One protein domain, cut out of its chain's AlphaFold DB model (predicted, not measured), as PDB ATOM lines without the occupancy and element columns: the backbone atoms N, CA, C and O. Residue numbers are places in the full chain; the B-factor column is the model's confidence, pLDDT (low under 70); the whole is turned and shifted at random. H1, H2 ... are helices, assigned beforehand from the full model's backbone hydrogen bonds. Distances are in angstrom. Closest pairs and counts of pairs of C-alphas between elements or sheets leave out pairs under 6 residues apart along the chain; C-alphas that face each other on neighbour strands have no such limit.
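AT A GLANCE: This is residues 4 to 93 of the 93 residues of an uncharacterized protein of Parabacteroides sp. AM08-6 (UniProt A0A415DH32). An open string of helices with a long free arm: H2 and H3 meet near their ends as a steep corner, short H1 stands at the other end of H2, and short H4 packs on H3. Residues 62 to 93, including H5, stick out far from this body. The 90 printed residues hold five named helices, H1 to H5 in order, and no named strand; the class is all helix. The whole is extended, with a radius of gyration of the C-alphas of 22.2 A and spans of 60 by 41 by 27 A.

HOW THE PARTS SIT: H1, residues 4 to 8, is close to but not clearly touching H2, residues 12 to 26; their closest C-alphas, of Phe 6 and Ile 15, are 7.4 A apart. H2 is close to but not clearly touching H3, residues 29 to 43, with the closest C-alphas, of Ile 24 and Gln 32, 7.4 A apart. They run opposite ways at a steep tilt of 69 degrees, only just short of about perpendicular. H3 touches H4, residues 51 to 54, with residues 34 to 38 alone; the closest C-alphas, of Phe 38 and Val 51, are 5.9 A apart. H5, residues 73 to 91, is apart from the other four helices. In H1, H2, H3 and H5 every O i to N i+4 pair is within hydrogen-bond range; H4 is too short for such a pair.

IN THESE COORDINATES: H1 begins at C-alpha 4 (137.080, 218.928, 202.728) and is 6.1 A long. H2 measures 20.7 A, H3 21.5 A and H4 5.0 A. H5 measures 27.0 A and ends at C-alpha 91 (129.702, 217.837, 159.370).

THE WHOLE: The C-alphas farthest apart, of Gly 45 and Asn 92, are 64.1 A apart. The printed part has no cut. The link from H4 to H5, 18 residues, is long. The pLDDT is under 70 at residues 23 to 27, 62 to 71 and 91 to 93.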
ATOM      1  N   ASP A   4     137.246 217.743 201.881       84.25
ATOM      2  CA  ASP A   4     137.080 218.928 202.728       84.25
ATOM      3  C   ASP A   4     138.290 219.131 203.656       84.25
ATOM      4  O   ASP A   4     138.813 220.230 203.784       84.25
ATOM      5  N   TYR A   5     138.826 218.045 204.224       82.56
ATOM      6  CA  TYR A   5     140.056 218.104 205.020       82.56
ATOM      7  C   TYR A   5     141.270 218.496 204.166       82.56
ATOM      8  O   TYR A   5     142.103 219.283 204.603       82.56
ATOM      9  N   PHE A   6     141.380 217.946 202.952       78.88
ATOM     10  CA  PHE A   6     142.510 218.219 202.064       78.88
ATOM     11  C   PHE A   6     142.592 219.693 201.654       78.88
ATOM     12  O   PHE A   6     143.688 220.227 201.523       78.88
ATOM     13  N   LEU A   7     141.441 220.337 201.458       77.31
ATOM     14  CA  LEU A   7     141.365 221.728 201.020       77.31
ATOM     15  C   LEU A   7     141.501 222.732 202.171       77.31
ATOM     16  O   LEU A   7     142.122 223.774 201.972       77.31
ATOM     17  N   ASP A   8     140.980 222.410 203.361       79.88
ATOM     18  CA  ASP A   8     140.880 223.385 204.458       79.88
ATOM     19  C   ASP A   8     141.855 223.143 205.619       79.88
ATOM     20  O   ASP A   8     142.117 224.056 206.401       79.88
ATOM     21  N   CYS A   9     142.363 221.918 205.791       84.06
ATOM     22  CA  CYS A   9     143.068 221.507 207.014       84.06
ATOM     23  C   CYS A   9     144.413 220.810 206.776       84.06
ATOM     24  O   CYS A   9     145.195 220.697 207.721       84.06
ATOM     25  N   ALA A  10     144.689 220.328 205.560       83.88
ATOM     26  CA  ALA A  10     145.918 219.598 205.280       83.88
ATOM     27  C   ALA A  10     147.142 220.515 205.334       83.88
ATOM     28  O   ALA A  10     147.148 221.625 204.797       83.88
ATOM     29  N   ASN A  11     148.203 220.027 205.971       90.00
ATOM     30  CA  ASN A  11     149.474 220.740 205.991       90.00
ATOM     31  C   ASN A  11     150.258 220.513 204.681       90.00
ATOM     32  O   ASN A  11     149.947 219.626 203.887       90.00
ATOM     33  N   ILE A  12     151.287 221.331 204.441       83.81
ATOM     34  CA  ILE A  12     152.075 221.280 203.196       83.81
ATOM     35  C   ILE A  12     152.742 219.910 202.996       83.81
ATOM     36  O   ILE A  12     152.788 219.427 201.865       83.81
ATOM     37  N   ASP A  13     153.201 219.266 204.069       87.69
ATOM     38  CA  ASP A  13     153.852 217.954 203.999       87.69
ATOM     39  C   ASP A  13     152.848 216.851 203.621       87.69
ATOM     40  O   ASP A  13     153.110 216.037 202.741       87.69
ATOM     41  N   GLU A  14     151.645 216.877 204.198       83.19
ATOM     42  CA  GLU A  14     150.537 215.977 203.868       83.19
ATOM     43  C   GLU A  14     150.076 216.155 202.420       83.19
ATOM     44  O   GLU A  14     149.768 215.176 201.734       83.19
ATOM     45  N   ILE A  15     150.044 217.400 201.933       81.44
ATOM     46  CA  ILE A  15     149.735 217.707 200.533       81.44
ATOM     47  C   ILE A  15     150.833 217.154 199.619       81.44
ATOM     48  O   ILE A  15     150.520 216.525 198.606       81.44
ATOM     49  N   ALA A  16     152.105 217.334 199.978       80.38
ATOM     50  CA  ALA A  16     153.236 216.813 199.217       80.38
ATOM     51  C   ALA A  16     153.222 215.276 199.153       80.38
ATOM     52  O   ALA A  16     153.340 214.706 198.065       80.38
ATOM     53  N   ASP A  17     152.994 214.602 200.279       83.00
ATOM     54  CA  ASP A  17     152.879 213.143 200.353       83.00
ATOM     55  C   ASP A  17     151.675 212.623 199.561       83.00
ATOM     56  O   ASP A  17     151.775 211.626 198.833       83.00
ATOM     57  N   PHE A  18     150.536 213.318 199.639       81.06
ATOM     58  CA  PHE A  18     149.350 212.975 198.864       81.06
ATOM     59  C   PHE A  18     149.601 213.092 197.358       81.06
ATOM     60  O   PHE A  18     149.278 212.158 196.620       81.06
ATOM     61  N   LEU A  19     150.189 214.204 196.902       79.19
ATOM     62  CA  LEU A  19     150.510 214.445 195.493       79.19
ATOM     63  C   LEU A  19     151.555 213.454 194.980       79.19
ATOM     64  O   LEU A  19     151.378 212.895 193.899       79.19
ATOM     65  N   LYS A  20     152.584 213.151 195.775       78.94
ATOM     66  CA  LYS A  20     153.583 212.126 195.456       78.94
ATOM     67  C   LYS A  20     152.928 210.758 195.287       78.94
ATOM     68  O   LYS A  20     153.136 210.084 194.283       78.94
ATOM     69  N   GLY A  21     152.066 210.365 196.224       74.88
ATOM     70  CA  GLY A  21     151.303 209.124 196.121       74.88
ATOM     71  C   GLY A  21     150.317 209.114 194.948       74.88
ATOM     72  O   GLY A  21     150.093 208.064 194.349       74.88
ATOM     73  N   ALA A  22     149.713 210.256 194.612       72.81
ATOM     74  CA  ALA A  22     148.812 210.395 193.471       72.81
ATOM     75  C   ALA A  22     149.560 210.243 192.144       72.81
ATOM     76  O   ALA A  22     149.123 209.444 191.321       72.81
ATOM     77  N   SER A  23     150.712 210.903 192.001       67.38
ATOM     78  CA  SER A  23     151.633 210.736 190.871       67.38
ATOM     79  C   SER A  23     152.017 209.268 190.694       67.38
ATOM     80  O   SER A  23     151.909 208.723 189.603       67.38
ATOM     81  N   ILE A  24     152.339 208.582 191.799       65.50
ATOM     82  CA  ILE A  24     152.686 207.153 191.787       65.50
ATOM     83  C   ILE A  24     151.541 206.266 191.275       65.50
ATOM     84  O   ILE A  24     151.784 205.262 190.605       65.50
ATOM     85  N   ARG A  25     150.288 206.621 191.580       65.38
ATOM     86  CA  ARG A  25     149.099 205.883 191.124       65.38
ATOM     87  C   ARG A  25     148.690 206.227 189.693       65.38
ATOM     88  O   ARG A  25     148.048 205.394 189.060       65.38
ATOM     89  N   SER A  26     149.021 207.425 189.213       65.50
ATOM     90  CA  SER A  26     148.763 207.847 187.833       65.50
ATOM     91  C   SER A  26     149.870 207.459 186.859       65.50
ATOM     92  O   SER A  26     149.691 207.670 185.666       65.50
ATOM     93  N   HIS A  27     150.994 206.919 187.339       68.56
ATOM     94  CA  HIS A  27     152.042 206.408 186.464       68.56
ATOM     95  C   HIS A  27     151.509 205.314 185.543       68.56
ATOM     96  O   HIS A  27     150.683 204.481 185.941       68.56
ATOM     97  N   ASP A  28     152.035 205.301 184.326       76.69
ATOM     98  CA  ASP A  28     151.738 204.275 183.345       76.69
ATOM     99  C   ASP A  28     152.088 202.882 183.887       76.69
ATOM    100  O   ASP A  28     152.960 202.700 184.743       76.69
ATOM    101  N   ALA A  29     151.419 201.855 183.362       80.31
ATOM    102  CA  ALA A  29     151.596 200.479 183.825       80.31
ATOM    103  C   ALA A  29     153.069 200.012 183.804       80.31
ATOM    104  O   ALA A  29     153.473 199.218 184.658       80.31
ATOM    105  N   TRP A  30     153.873 200.521 182.861       83.06
ATOM    106  CA  TRP A  30     155.299 200.206 182.750       83.06
ATOM    107  C   TRP A  30     156.116 200.794 183.910       83.06
ATOM    108  O   TRP A  30     156.952 200.101 184.486       83.06
ATOM    109  N   GLU A  31     155.828 202.026 184.319       84.62
ATOM    110  CA  GLU A  31     156.536 202.724 185.391       84.62
ATOM    111  C   GLU A  31     156.173 202.142 186.765       84.62
ATOM    112  O   GLU A  31     157.038 201.920 187.615       84.62
ATOM    113  N   GLN A  32     154.913 201.732 186.949       84.75
ATOM    114  CA  GLN A  32     154.510 200.962 188.130       84.75
ATOM    115  C   GLN A  32     155.211 199.598 188.211       84.75
ATOM    116  O   GLN A  32     155.594 199.159 189.299       84.75
ATOM    117  N   ALA A  33     155.360 198.900 187.081       88.69
ATOM    118  CA  ALA A  33     156.061 197.618 187.028       88.69
ATOM    119  C   ALA A  33     157.561 197.784 187.322       88.69
ATOM    120  O   ALA A  33     158.129 196.996 188.087       88.69
ATOM    121  N   ARG A  34     158.177 198.842 186.783       91.31
ATOM    122  CA  ARG A  34     159.566 199.240 187.043       91.31
ATOM    123  C   ARG A  34     159.799 199.485 188.536       91.31
ATOM    124  O   ARG A  34     160.679 198.865 189.130       91.31
ATOM    125  N   PHE A  35     158.944 200.289 189.170       89.44
ATOM    126  CA  PHE A  35     159.023 200.591 190.601       89.44
ATOM    127  C   PHE A  35     158.850 199.349 191.493       89.44
ATOM    128  O   PHE A  35     159.621 199.130 192.427       89.44
ATOM    129  N   LYS A  36     157.869 198.483 191.199       88.56
ATOM    130  CA  LYS A  36     157.664 197.232 191.957       88.56
ATOM    131  C   LYS A  36     158.866 196.295 191.847       88.56
ATOM    132  O   LYS A  36     159.261 195.689 192.841       88.56
ATOM    133  N   SER A  37     159.454 196.199 190.658       90.81
ATOM    134  CA  SER A  37     160.650 195.385 190.415       90.81
ATOM    135  C   SER A  37     161.853 195.916 191.197       90.81
ATOM    136  O   SER A  37     162.577 195.125 191.797       90.81
ATOM    137  N   PHE A  38     162.003 197.242 191.275       94.19
ATOM    138  CA  PHE A  38     163.030 197.889 192.093       94.19
ATOM    139  C   PHE A  38     162.889 197.546 193.582       94.19
ATOM    140  O   PHE A  38     163.866 197.143 194.210       94.19
ATOM    141  N   ILE A  39     161.674 197.619 194.144       91.19
ATOM    142  CA  ILE A  39     161.420 197.244 195.549       91.19
ATOM    143  C   ILE A  39     161.857 195.801 195.819       91.19
ATOM    144  O   ILE A  39     162.539 195.531 196.808       91.19
ATOM    145  N   ILE A  40     161.475 194.876 194.935       93.62
ATOM    146  CA  ILE A  40     161.843 193.462 195.055       93.62
ATOM    147  C   ILE A  40     163.366 193.319 194.995       93.62
ATOM    148  O   ILE A  40     163.955 192.700 195.875       93.62
ATOM    149  N   ALA A  41     164.021 193.929 194.008       91.81
ATOM    150  CA  ALA A  41     165.466 193.841 193.845       91.81
ATOM    151  C   ALA A  41     166.232 194.397 195.058       91.81
ATOM    152  O   ALA A  41     167.168 193.754 195.531       91.81
ATOM    153  N   ARG A  42     165.810 195.539 195.619       90.69
ATOM    154  CA  ARG A  42     166.391 196.106 196.851       90.69
ATOM    155  C   ARG A  42     166.251 195.162 198.040       90.69
ATOM    156  O   ARG A  42     167.208 194.994 198.791       90.69
ATOM    157  N   ALA A  43     165.103 194.497 198.179       92.06
ATOM    158  CA  ALA A  43     164.892 193.503 199.232       92.06
ATOM    159  C   ALA A  43     165.837 192.289 199.112       92.06
ATOM    160  O   ALA A  43     166.146 191.658 200.121       92.06
ATOM    161  N   PHE A  44     166.326 191.991 197.904       94.12
ATOM    162  CA  PHE A  44     167.288 190.920 197.628       94.12
ATOM    163  C   PHE A  44     168.743 191.402 197.482       94.12
ATOM    164  O   PHE A  44     169.589 190.638 197.026       94.12
ATOM    165  N   GLY A  45     169.055 192.635 197.899       90.31
ATOM    166  CA  GLY A  45     170.434 193.138 197.939       90.31
ATOM    167  C   GLY A  45     170.916 193.818 196.658       90.31
ATOM    168  O   GLY A  45     172.111 193.843 196.400       90.31
ATOM    169  N   CYS A  46     170.011 194.354 195.838       92.69
ATOM    170  CA  CYS A  46     170.391 195.300 194.791       92.69
ATOM    171  C   CYS A  46     170.942 196.593 195.414       92.69
ATOM    172  O   CYS A  46     170.336 197.121 196.349       92.69
ATOM    173  N   ASP A  47     172.040 197.111 194.866       93.56
ATOM    174  CA  ASP A  47     172.729 198.305 195.376       93.56
ATOM    175  C   ASP A  47     172.309 199.613 194.687       93.56
ATOM    176  O   ASP A  47     172.755 200.676 195.103       93.56
ATOM    177  N   ALA A  48     171.436 199.554 193.674       91.44
ATOM    178  CA  ALA A  48     170.940 200.751 192.995       91.44
ATOM    179  C   ALA A  48     170.205 201.680 193.978       91.44
ATOM    180  O   ALA A  48     169.346 201.236 194.748       91.44
ATOM    181  N   GLU A  49     170.512 202.974 193.945       88.81
ATOM    182  CA  GLU A  49     169.909 203.968 194.835       88.81
ATOM    183  C   GLU A  49     168.546 204.436 194.323       88.81
ATOM    184  O   GLU A  49     167.651 204.731 195.124       88.81
ATOM    185  N   THR A  50     168.356 204.450 193.001       89.00
ATOM    186  CA  THR A  50     167.113 204.893 192.364       89.00
ATOM    187  C   THR A  50     166.537 203.866 191.390       89.00
ATOM    188  O   THR A  50     167.184 202.902 190.974       89.00
ATOM    189  N   VAL A  51     165.272 204.076 191.022       90.12
ATOM    190  CA  VAL A  51     164.551 203.243 190.048       90.12
ATOM    191  C   VAL A  51     165.180 203.386 188.657       90.12
ATOM    192  O   VAL A  51     165.208 202.428 187.879       90.12
ATOM    193  N   GLU A  52     165.704 204.578 188.373       90.31
ATOM    194  CA  GLU A  52     166.392 204.943 187.141       90.31
ATOM    195  C   GLU A  52     167.712 204.202 186.987       90.31
ATOM    196  O   GLU A  52     167.972 203.625 185.935       90.31
ATOM    197  N   GLU A  53     168.491 204.129 188.064       91.00
ATOM    198  CA  GLU A  53     169.726 203.350 188.106       91.00
ATOM    199  C   GLU A  53     169.459 201.840 188.017       91.00
ATOM    200  O   GLU A  53     170.172 201.115 187.324       91.00
ATOM    201  N   PHE A  54     168.408 201.355 188.686       93.44
ATOM    202  CA  PHE A  54     168.050 199.936 188.691       93.44
ATOM    203  C   PHE A  54     167.641 199.400 187.312       93.44
ATOM    204  O   PHE A  54     167.984 198.272 186.956       93.44
ATOM    205  N   MET A  55     166.868 200.172 186.550       91.25
ATOM    206  CA  MET A  55     166.376 199.762 185.235       91.25
ATOM    207  C   MET A  55     166.361 200.965 184.297       91.25
ATOM    208  O   MET A  55     165.286 201.521 184.107       91.25
ATOM    209  N   PRO A  56     167.498 201.391 183.731       90.38
ATOM    210  CA  PRO A  56     167.577 202.605 182.921       90.38
ATOM    211  C   PRO A  56     166.819 202.463 181.595       90.38
ATOM    212  O   PRO A  56     166.910 201.435 180.919       90.38
ATOM    213  N   PHE A  57     166.099 203.512 181.204       85.56
ATOM    214  CA  PHE A  57     165.452 203.666 179.907       85.56
ATOM    215  C   PHE A  57     166.088 204.803 179.099       85.56
ATOM    216  O   PHE A  57     166.617 205.757 179.670       85.56
ATOM    217  N   PRO A  58     165.979 204.756 177.755       80.69
ATOM    218  CA  PRO A  58     166.580 205.755 176.869       80.69
ATOM    219  C   PRO A  58     166.129 207.208 177.093       80.69
ATOM    220  O   PRO A  58     166.763 208.113 176.571       80.69
ATOM    221  N   TRP A  59     165.026 207.434 177.812       75.75
ATOM    222  CA  TRP A  59     164.457 208.758 178.087       75.75
ATOM    223  C   TRP A  59     164.671 209.237 179.533       75.75
ATOM    224  O   TRP A  59     164.225 210.331 179.869       75.75
ATOM    225  N   ASP A  60     165.321 208.448 180.398       81.25
ATOM    226  CA  ASP A  60     165.706 208.916 181.743       81.25
ATOM    227  C   ASP A  60     166.952 209.810 181.693       81.25
ATOM    228  O   ASP A  60     167.126 210.706 182.524       81.25
ATOM    229  N   ASP A  61     167.803 209.592 180.687       70.69
ATOM    230  CA  ASP A  61     168.882 210.499 180.332       70.69
ATOM    231  C   ASP A  61     168.273 211.781 179.749       70.69
ATOM    232  O   ASP A  61     168.218 211.990 178.543       70.69
ATOM    233  N   ASN A  62     167.879 212.715 180.615       59.62
ATOM    234  CA  ASN A  62     167.655 214.118 180.243       59.62
ATOM    235  C   ASN A  62     168.981 214.840 179.901       59.62
ATOM    236  O   ASN A  62     169.134 216.038 180.142       59.62
ATOM    237  N   LYS A  63     169.970 214.113 179.375       53.47
ATOM    238  CA  LYS A  63     171.101 214.684 178.655       53.47
ATOM    239  C   LYS A  63     170.651 214.713 177.203       53.47
ATOM    240  O   LYS A  63     170.636 213.688 176.539       53.47
ATOM    241  N   ASP A  64     170.219 215.893 176.788       49.47
ATOM    242  CA  ASP A  64     169.776 216.217 175.437       49.47
ATOM    243  C   ASP A  64     168.320 215.827 175.118       49.47
ATOM    244  O   ASP A  64     168.021 215.055 174.215       49.47
ATOM    245  N   VAL A  65     167.386 216.574 175.720       49.06
ATOM    246  CA  VAL A  65     166.295 217.153 174.906       49.06
ATOM    247  C   VAL A  65     166.836 218.388 174.147       49.06
ATOM    248  O   VAL A  65     166.214 219.443 174.092       49.06
ATOM    249  N   GLU A  66     168.043 218.289 173.583       49.75
ATOM    250  CA  GLU A  66     168.404 218.974 172.346       49.75
ATOM    251  C   GLU A  66     168.015 217.960 171.261       49.75
ATOM    252  O   GLU A  66     168.661 216.942 171.089       49.75
ATOM    253  N   VAL A  67     166.902 218.044 170.551       50.56
ATOM    254  CA  VAL A  67     166.258 219.186 169.934       50.56
ATOM    255  C   VAL A  67     164.779 218.808 169.899       50.56
ATOM    256  O   VAL A  67     164.400 217.854 169.219       50.56
ATOM    257  N   ALA A  68     163.909 219.535 170.604       49.19
ATOM    258  CA  ALA A  68     162.553 219.643 170.084       49.19
ATOM    259  C   ALA A  68     162.728 220.281 168.706       49.19
ATOM    260  O   ALA A  68     163.077 221.463 168.651       49.19
ATOM    261  N   ASP A  69     162.623 219.489 167.627       56.19
ATOM    262  CA  ASP A  69     162.690 219.990 166.253       56.19
ATOM    263  C   ASP A  69     161.894 221.296 166.232       56.19
ATOM    264  O   ASP A  69     160.718 221.270 166.626       56.19
ATOM    265  N   PRO A  70     162.518 222.449 165.908       60.78
ATOM    266  CA  PRO A  70     161.831 223.725 165.977       60.78
ATOM    267  C   PRO A  70     160.556 223.564 165.171       60.78
ATOM    268  O   PRO A  70     160.628 223.226 163.989       60.78
ATOM    269  N   VAL A  71     159.409 223.698 165.846       64.38
ATOM    270  CA  VAL A  71     158.097 223.353 165.292       64.38
ATOM    271  C   VAL A  71     158.021 223.901 163.879       64.38
ATOM    272  O   VAL A  71     157.990 225.118 163.682       64.38
ATOM    273  N   ASN A  72     158.039 223.006 162.887       79.50
ATOM    274  CA  ASN A  72     157.987 223.430 161.502       79.50
ATOM    275  C   ASN A  72     156.601 224.042 161.273       79.50
ATOM    276  O   ASN A  72     155.598 223.337 161.146       79.50
ATOM    277  N   MET A  73     156.549 225.373 161.257       82.62
ATOM    278  CA  MET A  73     155.312 226.141 161.141       82.62
ATOM    279  C   MET A  73     154.550 225.804 159.856       82.62
ATOM    280  O   MET A  73     153.320 225.856 159.841       82.62
ATOM    281  N   GLU A  74     155.257 225.388 158.803       82.88
ATOM    282  CA  GLU A  74     154.658 224.910 157.562       82.88
ATOM    283  C   GLU A  74     153.943 223.570 157.774       82.88
ATOM    284  O   GLU A  74     152.763 223.444 157.438       82.88
ATOM    285  N   ALA A  75     154.594 222.607 158.436       80.06
ATOM    286  CA  ALA A  75     153.977 221.329 158.794       80.06
ATOM    287  C   ALA A  75     152.756 221.527 159.712       80.06
ATOM    288  O   ALA A  75     151.704 220.927 159.485       80.06
ATOM    289  N   LEU A  76     152.855 222.435 160.688       84.81
ATOM    290  CA  LEU A  76     151.752 222.780 161.586       84.81
ATOM    291  C   LEU A  76     150.568 223.406 160.828       84.81
ATOM    292  O   LEU A  76     149.405 223.119 161.119       84.81
ATOM    293  N   SER A  77     150.851 224.262 159.841       88.69
ATOM    294  CA  SER A  77     149.826 224.892 159.004       88.69
ATOM    295  C   SER A  77     149.102 223.878 158.113       88.69
ATOM    296  O   SER A  77     147.874 223.937 158.003       88.69
ATOM    297  N   ARG A  78     149.836 222.904 157.556       90.81
ATOM    298  CA  ARG A  78     149.280 221.809 156.754       90.81
ATOM    299  C   ARG A  78     148.359 220.925 157.591       90.81
ATOM    300  O   ARG A  78     147.204 220.750 157.218       90.81
ATOM    301  N   LEU A  79     148.819 220.480 158.761       87.81
ATOM    302  CA  LEU A  79     148.025 219.651 159.677       87.81
ATOM    303  C   LEU A  79     146.732 220.352 160.120       87.81
ATOM    304  O   LEU A  79     145.667 219.744 160.155       87.81
ATOM    305  N   ARG A  80     146.787 221.663 160.398       90.69
ATOM    306  CA  ARG A  80     145.587 222.458 160.722       90.69
ATOM    307  C   ARG A  80     144.604 222.556 159.556       90.69
ATOM    308  O   ARG A  80     143.404 222.686 159.788       90.69
ATOM    309  N   LYS A  81     145.098 222.553 158.317       91.44
ATOM    310  CA  LYS A  81     144.254 222.584 157.121       91.44
ATOM    311  C   LYS A  81     143.580 221.230 156.899       91.44
ATOM    312  O   LYS A  81     142.363 221.206 156.752       91.44
ATOM    313  N   GLU A  82     144.341 220.142 156.983       90.94
ATOM    314  CA  GLU A  82     143.831 218.767 156.890       90.94
ATOM    315  C   GLU A  82     142.772 218.490 157.968       90.94
ATOM    316  O   GLU A  82     141.692 217.992 157.662       90.94
ATOM    317  N   ALA A  83     143.009 218.914 159.216       88.50
ATOM    318  CA  ALA A  83     142.032 218.778 160.298       88.50
ATOM    319  C   ALA A  83     140.716 219.529 160.015       88.50
ATOM    320  O   ALA A  83     139.633 219.010 160.275       88.50
ATOM    321  N   LYS A  84     140.789 220.738 159.438       89.12
ATOM    322  CA  LYS A  84     139.595 221.511 159.049       89.12
ATOM    323  C   LYS A  84     138.834 220.891 157.881       89.12
ATOM    324  O   LYS A  84     137.626 221.090 157.787       89.12
ATOM    325  N   GLU A  85     139.526 220.220 156.968       88.31
ATOM    326  CA  GLU A  85     138.899 219.482 155.868       88.31
ATOM    327  C   GLU A  85     138.168 218.250 156.420       88.31
ATOM    328  O   GLU A  85     136.969 218.116 156.188       88.31
ATOM    329  N   PHE A  86     138.812 217.481 157.300       85.88
ATOM    330  CA  PHE A  86     138.170 216.380 158.027       85.88
ATOM    331  C   PHE A  86     136.937 216.812 158.834       85.88
ATOM    332  O   PHE A  86     135.910 216.141 158.793       85.88
ATOM    333  N   GLU A  87     136.994 217.940 159.552       79.75
ATOM    334  CA  GLU A  87     135.831 218.465 160.285       79.75
ATOM    335  C   GLU A  87     134.659 218.834 159.368       79.75
ATOM    336  O   GLU A  87     133.501 218.727 159.775       79.75
ATOM    337  N   LYS A  88     134.939 219.320 158.154       79.25
ATOM    338  CA  LYS A  88     133.896 219.645 157.174       79.25
ATOM    339  C   LYS A  88     133.260 218.383 156.617       79.25
ATOM    340  O   LYS A  88     132.039 218.345 156.506       79.25
ATOM    341  N   ASP A  89     134.064 217.369 156.328       77.94
ATOM    342  CA  ASP A  89     133.571 216.080 155.852       77.94
ATOM    343  C   ASP A  89     132.728 215.381 156.927       77.94
ATOM    344  O   ASP A  89     131.666 214.851 156.616       77.94
ATOM    345  N   LEU A  90     133.112 215.485 158.207       74.88
ATOM    346  CA  LEU A  90     132.313 214.975 159.331       74.88
ATOM    347  C   LEU A  90     130.987 215.721 159.547       74.88
ATOM    348  O   LEU A  90     130.053 215.144 160.089       74.88
ATOM    349  N   LYS A  91     130.916 217.012 159.203       67.81
ATOM    350  CA  LYS A  91     129.702 217.837 159.370       67.81
ATOM    351  C   LYS A  91     128.744 217.754 158.179       67.81
ATOM    352  O   LYS A  91     127.598 218.172 158.314       67.81
ATOM    353  N   ASN A  92     129.222 217.271 157.034       58.16
ATOM    354  CA  ASN A  92     128.452 217.130 155.798       58.16
ATOM    355  C   ASN A  92     128.026 215.676 155.505       58.16
ATOM    356  O   ASN A  92     127.427 215.437 154.454       58.16
ATOM    357  N   GLY A  93     128.334 214.728 156.396       49.97
ATOM    358  CA  GLY A  93     127.766 213.373 156.429       49.97
ATOM    359  C   GLY A  93     126.690 213.254 157.498       49.97
ATOM    360  O   GLY A  93     125.719 212.507 157.253       49.97
TER     361      GLY A  93